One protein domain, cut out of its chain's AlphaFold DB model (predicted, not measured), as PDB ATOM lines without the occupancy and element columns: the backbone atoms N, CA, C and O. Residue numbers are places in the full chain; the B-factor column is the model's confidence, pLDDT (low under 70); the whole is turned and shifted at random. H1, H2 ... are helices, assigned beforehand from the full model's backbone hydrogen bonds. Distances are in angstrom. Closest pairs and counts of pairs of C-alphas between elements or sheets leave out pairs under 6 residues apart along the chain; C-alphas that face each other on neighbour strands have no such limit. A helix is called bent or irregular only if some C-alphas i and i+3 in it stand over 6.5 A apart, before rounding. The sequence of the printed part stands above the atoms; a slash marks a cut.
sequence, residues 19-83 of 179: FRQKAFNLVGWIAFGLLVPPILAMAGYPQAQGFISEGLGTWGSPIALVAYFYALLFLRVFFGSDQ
ATOM      1  N   PHE A  19     -29.188 -28.690  26.148       82.81
ATOM      2  CA  PHE A  19     -28.972 -30.031  25.569       82.81
ATOM      3  C   PHE A  19     -29.136 -31.151  26.612       82.81
ATOM      4  O   PHE A  19     -29.815 -32.144  26.358       82.81
ATOM      5  N   ARG A  20     -28.621 -30.923  27.830       83.06
ATOM      6  CA  ARG A  20     -28.792 -31.798  29.001       83.06
ATOM      7  C   ARG A  20     -30.266 -32.129  29.266       83.06
ATOM      8  O   ARG A  20     -30.628 -33.291  29.397       83.06
ATOM      9  N   GLN A  21     -31.129 -31.117  29.305       82.56
ATOM     10  CA  GLN A  21     -32.551 -31.284  29.604       82.56
ATOM     11  C   GLN A  21     -33.278 -32.055  28.496       82.56
ATOM     12  O   GLN A  21     -34.114 -32.908  28.784       82.56
ATOM     13  N   LYS A  22     -32.922 -31.811  27.226       84.69
ATOM     14  CA  LYS A  22     -33.462 -32.571  26.089       84.69
ATOM     15  C   LYS A  22     -33.059 -34.047  26.156       84.69
ATOM     16  O   LYS A  22     -33.922 -34.906  25.992       84.69
ATOM     17  N   ALA A  23     -31.793 -34.336  26.467       88.12
ATOM     18  CA  ALA A  23     -31.300 -35.703  26.624       88.12
ATOM     19  C   ALA A  23     -32.030 -36.448  27.756       88.12
ATOM     20  O   ALA A  23     -32.530 -37.547  27.543       88.12
ATOM     21  N   PHE A  24     -32.188 -35.836  28.935       87.94
ATOM     22  CA  PHE A  24     -32.896 -36.486  30.049       87.94
ATOM     23  C   PHE A  24     -34.412 -36.574  29.857       87.94
ATOM     24  O   PHE A  24     -35.038 -37.506  30.360       87.94
ATOM     25  N   ASN A  25     -35.014 -35.665  29.087       86.56
ATOM     26  CA  ASN A  25     -36.399 -35.829  28.653       86.56
ATOM     27  C   ASN A  25     -36.549 -37.041  27.725       86.56
ATOM     28  O   ASN A  25     -37.488 -37.813  27.907       86.56
ATOM     29  N   LEU A  26     -35.617 -37.250  26.789       90.75
ATOM     30  CA  LEU A  26     -35.597 -38.446  25.942       90.75
ATOM     31  C   LEU A  26     -35.424 -39.722  26.777       90.75
ATOM     32  O   LEU A  26     -36.175 -40.670  26.582       90.75
ATOM     33  N   VAL A  27     -34.510 -39.724  27.754       91.00
ATOM     34  CA  VAL A  27     -34.352 -40.837  28.711       91.00
ATOM     35  C   VAL A  27     -35.665 -41.141  29.435       91.00
ATOM     36  O   VAL A  27     -36.038 -42.303  29.566       91.00
ATOM     37  N   GLY A  28     -36.405 -40.108  29.854       88.81
ATOM     38  CA  GLY A  28     -37.732 -40.272  30.449       88.81
ATOM     39  C   GLY A  28     -38.726 -40.962  29.520       88.81
ATOM     40  O   GLY A  28     -39.421 -41.878  29.945       88.81
ATOM     41  N   TRP A  29     -38.778 -40.551  28.254       91.31
ATOM     42  CA  TRP A  29     -39.647 -41.180  27.258       91.31
ATOM     43  C   TRP A  29     -39.256 -42.627  26.966       91.31
ATOM     44  O   TRP A  29     -40.136 -43.481  26.888       91.31
ATOM     45  N   ILE A  30     -37.955 -42.917  26.878       93.81
ATOM     46  CA  ILE A  30     -37.450 -44.288  26.743       93.81
ATOM     47  C   ILE A  30     -37.899 -45.127  27.940       93.81
ATOM     48  O   ILE A  30     -38.395 -46.231  27.739       93.81
ATOM     49  N   ALA A  31     -37.808 -44.589  29.163       93.31
ATOM     50  CA  ALA A  31     -38.276 -45.279  30.360       93.31
ATOM     51  C   ALA A  31     -39.749 -45.692  30.223       93.31
ATOM     52  O   ALA A  31     -40.069 -46.863  30.403       93.31
ATOM     53  N   PHE A  32     -40.643 -44.775  29.842       92.69
ATOM     54  CA  PHE A  32     -42.054 -45.114  29.620       92.69
ATOM     55  C   PHE A  32     -42.255 -46.136  28.495       92.69
ATOM     56  O   PHE A  32     -43.116 -47.004  28.612       92.69
ATOM     57  N   GLY A  33     -41.436 -46.081  27.442       93.62
ATOM     58  CA  GLY A  33     -41.430 -47.080  26.375       93.62
ATOM     59  C   GLY A  33     -41.168 -48.502  26.883       93.62
ATOM     60  O   GLY A  33     -41.783 -49.444  26.390       93.62
ATOM     61  N   LEU A  34     -40.342 -48.665  27.923       94.06
ATOM     62  CA  LEU A  34     -40.072 -49.972  28.542       94.06
ATOM     63  C   LEU A  34     -41.299 -50.588  29.222       94.06
ATOM     64  O   LEU A  34     -41.327 -51.797  29.434       94.06
ATOM     65  N   LEU A  35     -42.317 -49.790  29.552       93.75
ATOM     66  CA  LEU A  35     -43.557 -50.292  30.142       93.75
ATOM     67  C   LEU A  35     -44.577 -50.741  29.092       93.75
ATOM     68  O   LEU A  35     -45.527 -51.436  29.434       93.75
ATOM     69  N   VAL A  36     -44.384 -50.409  27.811       93.19
ATOM     70  CA  VAL A  36     -45.305 -50.825  26.741       93.19
ATOM     71  C   VAL A  36     -45.437 -52.354  26.644       93.19
ATOM     72  O   VAL A  36     -46.568 -52.838  26.662       93.19
ATOM     73  N   PRO A  37     -44.344 -53.141  26.601       92.75
ATOM     74  CA  PRO A  37     -44.434 -54.600  26.542       92.75
ATOM     75  C   PRO A  37     -45.230 -55.242  27.692       92.75
ATOM     76  O   PRO A  37     -46.150 -56.008  27.390       92.75
ATOM     77  N   PRO A  38     -44.980 -54.930  28.984       91.62
ATOM     78  CA  PRO A  38     -45.752 -55.524  30.070       91.62
ATOM     79  C   PRO A  38     -47.217 -55.072  30.077       91.62
ATOM     80  O   PRO A  38     -48.083 -55.889  30.380       91.62
ATOM     81  N   ILE A  39     -47.527 -53.829  29.680       90.94
ATOM     82  CA  ILE A  39     -48.922 -53.374  29.520       90.94
ATOM     83  C   ILE A  39     -49.637 -54.211  28.457       90.94
ATOM     84  O   ILE A  39     -50.730 -54.716  28.705       90.94
ATOM     85  N   LEU A  40     -49.026 -54.371  27.279       90.75
ATOM     86  CA  LEU A  40     -49.614 -55.133  26.177       90.75
ATOM     87  C   LEU A  40     -49.809 -56.602  26.553       90.75
ATOM     88  O   LEU A  40     -50.872 -57.159  26.287       90.75
ATOM     89  N   ALA A  41     -48.836 -57.204  27.238       90.00
ATOM     90  CA  ALA A  41     -48.960 -58.568  27.733       90.00
ATOM     91  C   ALA A  41     -50.132 -58.722  28.712       90.00
ATOM     92  O   ALA A  41     -50.925 -59.650  28.567       90.00
ATOM     93  N   MET A  42     -50.292 -57.791  29.660       87.94
ATOM     94  CA  MET A  42     -51.425 -57.786  30.596       87.94
ATOM     95  C   MET A  42     -52.773 -57.500  29.921       87.94
ATOM     96  O   MET A  42     -53.806 -57.924  30.427       87.94
ATOM     97  N   ALA A  43     -52.772 -56.808  28.781       86.25
ATOM     98  CA  ALA A  43     -53.961 -56.542  27.974       86.25
ATOM     99  C   ALA A  43     -54.322 -57.689  27.003       86.25
ATOM    100  O   ALA A  43     -55.256 -57.543  26.217       86.25
ATOM    101  N   GLY A  44     -53.599 -58.816  27.033       86.38
ATOM    102  CA  GLY A  44     -53.872 -59.988  26.190       86.38
ATOM    103  C   GLY A  44     -53.054 -60.072  24.895       86.38
ATOM    104  O   GLY A  44     -53.307 -60.952  24.075       86.38
ATOM    105  N   TYR A  45     -52.045 -59.212  24.716       89.69
ATOM    106  CA  TYR A  45     -51.127 -59.208  23.570       89.69
ATOM    107  C   TYR A  45     -49.698 -59.597  24.000       89.69
ATOM    108  O   TYR A  45     -48.803 -58.747  24.062       89.69
ATOM    109  N   PRO A  46     -49.438 -60.882  24.322       90.62
ATOM    110  CA  PRO A  46     -48.160 -61.323  24.885       90.62
ATOM    111  C   PRO A  46     -46.992 -61.271  23.893       90.62
ATOM    112  O   PRO A  46     -45.841 -61.379  24.312       90.62
ATOM    113  N   GLN A  47     -47.246 -61.089  22.593       91.44
ATOM    114  CA  GLN A  47     -46.218 -61.141  21.549       91.44
ATOM    115  C   GLN A  47     -45.123 -60.095  21.785       91.44
ATOM    116  O   GLN A  47     -43.941 -60.411  21.687       91.44
ATOM    117  N   ALA A  48     -45.500 -58.869  22.164       88.38
ATOM    118  CA  ALA A  48     -44.550 -57.784  22.425       88.38
ATOM    119  C   ALA A  48     -43.566 -58.126  23.558       88.38
ATOM    120  O   ALA A  48     -42.372 -57.848  23.464       88.38
ATOM    121  N   GLN A  49     -44.067 -58.770  24.612       90.50
ATOM    122  CA  GLN A  49     -43.254 -59.233  25.731       90.50
ATOM    123  C   GLN A  49     -42.408 -60.455  25.348       90.50
ATOM    124  O   GLN A  49     -41.261 -60.559  25.785       90.50
ATOM    125  N   GLY A  50     -42.947 -61.347  24.511       88.38
ATOM    126  CA  GLY A  50     -42.237 -62.500  23.952       88.38
ATOM    127  C   GLY A  50     -40.986 -62.085  23.182       88.38
ATOM    128  O   GLY A  50     -39.895 -62.504  23.548       88.38
ATOM    129  N   PHE A  51     -41.114 -61.157  22.226       91.00
ATOM    130  CA  PHE A  51     -39.985 -60.669  21.420       91.00
ATOM    131  C   PHE A  51     -38.824 -60.128  22.266       91.00
ATOM    132  O   PHE A  51     -37.655 -60.374  21.976       91.00
ATOM    133  N   ILE A  52     -39.135 -59.394  23.334       91.25
ATOM    134  CA  ILE A  52     -38.112 -58.830  24.221       91.25
ATOM    135  C   ILE A  52     -37.497 -59.912  25.105       91.25
ATOM    136  O   ILE A  52     -36.284 -59.920  25.316       91.25
ATOM    137  N   SER A  53     -38.316 -60.834  25.607       91.12
ATOM    138  CA  SER A  53     -37.847 -61.930  26.459       91.12
ATOM    139  C   SER A  53     -36.992 -62.933  25.677       91.12
ATOM    140  O   SER A  53     -36.051 -63.484  26.235       91.12
ATOM    141  N   GLU A  54     -37.253 -63.130  24.383       91.56
ATOM    142  CA  GLU A  54     -36.423 -63.953  23.492       91.56
ATOM    143  C   GLU A  54     -35.036 -63.337  23.268       91.56
ATOM    144  O   GLU A  54     -34.033 -64.046  23.304       91.56
ATOM    145  N   GLY A  55     -34.960 -62.014  23.083       90.50
ATOM    146  CA  GLY A  55     -33.689 -61.322  22.856       90.50
ATOM    147  C   GLY A  55     -32.861 -61.084  24.124       90.50
ATOM    148  O   GLY A  55     -31.634 -61.133  24.078       90.50
ATOM    149  N   LEU A  56     -33.514 -60.808  25.257       89.88
ATOM    150  CA  LEU A  56     -32.856 -60.402  26.509       89.88
ATOM    151  C   LEU A  56     -32.907 -61.473  27.612       89.88
ATOM    152  O   LEU A  56     -32.337 -61.282  28.689       89.88
ATOM    153  N   GLY A  57     -33.595 -62.592  27.386       91.69
ATOM    154  CA  GLY A  57     -33.810 -63.622  28.399       91.69
ATOM    155  C   GLY A  57     -34.508 -63.056  29.640       91.69
ATOM    156  O   GLY A  57     -35.464 -62.284  29.554       91.69
ATOM    157  N   THR A  58     -33.993 -63.391  30.825       89.62
ATOM    158  CA  THR A  58     -34.519 -62.920  32.121       89.62
ATOM    159  C   THR A  58     -34.523 -61.391  32.255       89.62
ATOM    160  O   THR A  58     -35.389 -60.832  32.932       89.62
ATOM    161  N   TRP A  59     -33.606 -60.699  31.575       91.62
ATOM    162  CA  TRP A  59     -33.536 -59.235  31.553       91.62
ATOM    163  C   TRP A  59     -34.648 -58.587  30.723       91.62
ATOM    164  O   TRP A  59     -34.904 -57.397  30.866       91.62
ATOM    165  N   GLY A  60     -35.345 -59.369  29.898       90.50
ATOM    166  CA  GLY A  60     -36.548 -58.933  29.203       90.50
ATOM    167  C   GLY A  60     -37.818 -59.036  30.044       90.50
ATOM    168  O   GLY A  60     -38.853 -58.553  29.600       90.50
ATOM    169  N   SER A  61     -37.771 -59.650  31.233       92.06
ATOM    170  CA  SER A  61     -38.961 -59.894  32.061       92.06
ATOM    171  C   SER A  61     -39.680 -58.600  32.484       92.06
ATOM    172  O   SER A  61     -39.029 -57.567  32.657       92.06
ATOM    173  N   PRO A  62     -41.003 -58.636  32.746       92.50
ATOM    174  CA  PRO A  62     -41.758 -57.461  33.198       92.50
ATOM    175  C   PRO A  62     -41.140 -56.759  34.416       92.50
ATOM    176  O   PRO A  62     -41.095 -55.534  34.481       92.50
ATOM    177  N   ILE A  63     -40.607 -57.537  35.362       92.69
ATOM    178  CA  ILE A  63     -39.953 -57.022  36.571       92.69
ATOM    179  C   ILE A  63     -38.654 -56.292  36.212       92.69
ATOM    180  O   ILE A  63     -38.413 -55.194  36.712       92.69
ATOM    181  N   ALA A  64     -37.835 -56.867  35.324       93.94
ATOM    182  CA  ALA A  64     -36.608 -56.228  34.857       93.94
ATOM    183  C   ALA A  64     -36.908 -54.914  34.118       93.94
ATOM    184  O   ALA A  64     -36.265 -53.902  34.387       93.94
ATOM    185  N   LEU A  65     -37.943 -54.891  33.271       94.19
ATOM    186  CA  LEU A  65     -38.380 -53.683  32.567       94.19
ATOM    187  C   LEU A  65     -38.850 -52.582  33.530       94.19
ATOM    188  O   LEU A  65     -38.498 -51.418  33.338       94.19
ATOM    189  N   VAL A  66     -39.568 -52.929  34.604       93.62
ATOM    190  CA  VAL A  66     -39.929 -51.970  35.662       93.62
ATOM    191  C   VAL A  66     -38.701 -51.487  36.442       93.62
ATOM    192  O   VAL A  66     -38.611 -50.303  36.777       93.62
ATOM    193  N   ALA A  67     -37.721 -52.354  36.700       93.62
ATOM    194  CA  ALA A  67     -36.469 -51.945  37.336       93.62
ATOM    195  C   ALA A  67     -35.685 -50.956  36.453       93.62
ATOM    196  O   ALA A  67     -35.229 -49.919  36.939       93.62
ATOM    197  N   TYR A  68     -35.593 -51.220  35.145       95.12
ATOM    198  CA  TYR A  68     -34.996 -50.302  34.174       95.12
ATOM    199  C   TYR A  68     -35.763 -48.985  34.071       95.12
ATOM    200  O   TYR A  68     -35.148 -47.920  34.042       95.12
ATOM    201  N   PHE A  69     -37.096 -49.037  34.081       95.44
ATOM    202  CA  PHE A  69     -37.947 -47.853  34.130       95.44
ATOM    203  C   PHE A  69     -37.587 -46.953  35.318       95.44
ATOM    204  O   PHE A  69     -37.317 -45.767  35.118       95.44
ATOM    205  N   TYR A  70     -37.495 -47.507  36.533       94.12
ATOM    206  CA  TYR A  70     -37.091 -46.724  37.703       94.12
ATOM    207  C   TYR A  70     -35.659 -46.209  37.594       94.12
ATOM    208  O   TYR A  70     -35.422 -45.043  37.902       94.12
ATOM    209  N   ALA A  71     -34.713 -47.024  37.124       94.00
ATOM    210  CA  ALA A  71     -33.324 -46.600  36.960       94.00
ATOM    211  C   ALA A  71     -33.196 -45.394  36.007       94.00
ATOM    212  O   ALA A  71     -32.540 -44.403  36.336       94.00
ATOM    213  N   LEU A  72     -33.873 -45.435  34.855       93.88
ATOM    214  CA  LEU A  72     -33.875 -44.339  33.882       93.88
ATOM    215  C   LEU A  72     -34.615 -43.101  34.401       93.88
ATOM    216  O   LEU A  72     -34.170 -41.974  34.175       93.88
ATOM    217  N   LEU A  73     -35.718 -43.285  35.129       90.62
ATOM    218  CA  LEU A  73     -36.430 -42.176  35.755       90.62
ATOM    219  C   LEU A  73     -35.609 -41.498  36.847       90.62
ATOM    220  O   LEU A  73     -35.526 -40.271  36.861       90.62
ATOM    221  N   PHE A  74     -34.935 -42.262  37.705       90.19
ATOM    222  CA  PHE A  74     -33.999 -41.703  38.677       90.19
ATOM    223  C   PHE A  74     -32.912 -40.885  37.987       90.19
ATOM    224  O   PHE A  74     -32.663 -39.743  38.377       90.19
ATOM    225  N   LEU A  75     -32.323 -41.418  36.914       90.06
ATOM    226  CA  LEU A  75     -31.323 -40.697  36.137       90.06
ATOM    227  C   LEU A  75     -31.882 -39.373  35.584       90.06
ATOM    228  O   LEU A  75     -31.253 -38.322  35.717       90.06
ATOM    229  N   ARG A  76     -33.103 -39.384  35.038       87.75
ATOM    230  CA  ARG A  76     -33.785 -38.163  34.588       87.75
ATOM    231  C   ARG A  76     -33.985 -37.154  35.719       87.75
ATOM    232  O   ARG A  76     -33.816 -35.960  35.490       87.75
ATOM    233  N   VAL A  77     -34.369 -37.597  36.909       85.06
ATOM    234  CA  VAL A  77     -34.680 -36.705  38.033       85.06
ATOM    235  C   VAL A  77     -33.426 -36.040  38.580       85.06
ATOM    236  O   VAL A  77     -33.414 -34.823  38.747       85.06
ATOM    237  N   PHE A  78     -32.360 -36.810  38.803       84.44
ATOM    238  CA  PHE A  78     -31.118 -36.286  39.370       84.44
ATOM    239  C   PHE A  78     -30.362 -35.366  38.409       84.44
ATOM    240  O   PHE A  78     -29.795 -34.365  38.842       84.44
ATOM    241  N   PHE A  79     -30.366 -35.669  37.110       82.50
ATOM    242  CA  PHE A  79     -29.543 -34.938  36.142       82.50
ATOM    243  C   PHE A  79     -30.337 -34.007  35.210       82.50
ATOM    244  O   PHE A  79     -29.764 -33.116  34.574       82.50
ATOM    245  N   GLY A  80     -31.652 -34.194  35.106       69.38
ATOM    246  CA  GLY A  80     -32.504 -33.509  34.134       69.38
ATOM    247  C   GLY A  80     -33.417 -32.419  34.691       69.38
ATOM    248  O   GLY A  80     -34.025 -31.715  33.885       69.38
ATOM    249  N   SER A  81     -33.539 -32.256  36.012       65.50
ATOM    250  CA  SER A  81     -34.636 -31.477  36.597       65.50
ATOM    251  C   SER A  81     -34.186 -30.424  37.617       65.50
ATOM    252  O   SER A  81     -33.638 -30.772  38.654       65.50
ATOM    253  N   ASP A  82     -34.507 -29.149  37.354       62.78
ATOM    254  CA  ASP A  82     -34.447 -28.036  38.327       62.78
ATOM    255  C   ASP A  82     -35.786 -27.892  39.099       62.78
ATOM    256  O   ASP A  82     -36.224 -26.791  39.444       62.78
ATOM    257  N   GLN A  83     -36.517 -28.996  39.287       72.00
ATOM    258  CA  GLN A  83     -37.892 -28.996  39.797       72.00
ATOM    259  C   GLN A  83     -38.002 -29.499  41.242       72.00
ATOM    260  O   GLN A  83     -37.040 -29.968  41.846       72.00
TER     261      GLN A  83
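This is residues 19 to 83 of the 179 residues of an uncharacterized protein of Spirochaetes bacterium RIFOXYC1_FULL_54_7 (UniProt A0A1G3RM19). Two long helices, H1 and H4, lie side by side and run opposite ways, making an elongated body. At the end where H1 finishes and H4 starts, the short H2 carries on from H1 in nearly the same direction, and H3 crosses that end, forming a small head with H2. The printed part has 65 residues with four named helices, H1 to H4 in order, and no named strand; its class is all helix. It is only just loose, close to compact, with a radius of gyration of the C-alphas of 13.3 A and spans of 39 by 21 by 17 A.

H1, residues 19 to 33, touches H4, residues 62 to 80, at a shallow tilt of 17 degrees, opposite ways; their closest C-alphas, those of Ala 31 and Phe 69, are 4.6 A apart. H1 and H2, residues 36 to 42, meet only through their link. H2 touches residues 47 to 52 of H3, residues 47 to 60, with the closest C-alphas, Pro 37 and Gln 49, 4.8 A apart; the lines of H2 and H3 are only just about perpendicular, at 71 degrees. H4 only just touches H2 and H3, with 3 pairs of C-alphas within 8 A each; the closest C-alphas are Pro 38 and Pro 62, 5.4 A, and Trp 59 and Leu 65, 7.4 A. H1 and H3 are apart. Every O i to N i+4 pair is within hydrogen-bond range in H1, H2 and H4, against 6 of 10 in H3.

H1 starts at C-alpha 19, (-28.972, -30.031, 25.569), and is 21.1 A long. H2 measures 10.0 A and H3 12.5 A; H3 is irregular, with C-alphas 55 and 58 9.4 A apart. H4 is 25.7 A long and ends at C-alpha 80, (-32.504, -33.509, 34.134).

The C-alphas of Gly 44 and Asp 82 are the two farthest apart, at 39.3 A. The printed part has no cut, and its three links are tight. The mean pLDDT of the printed part is 89.0; residues 80 to 82, of which 80 belongs to H4, are under 70.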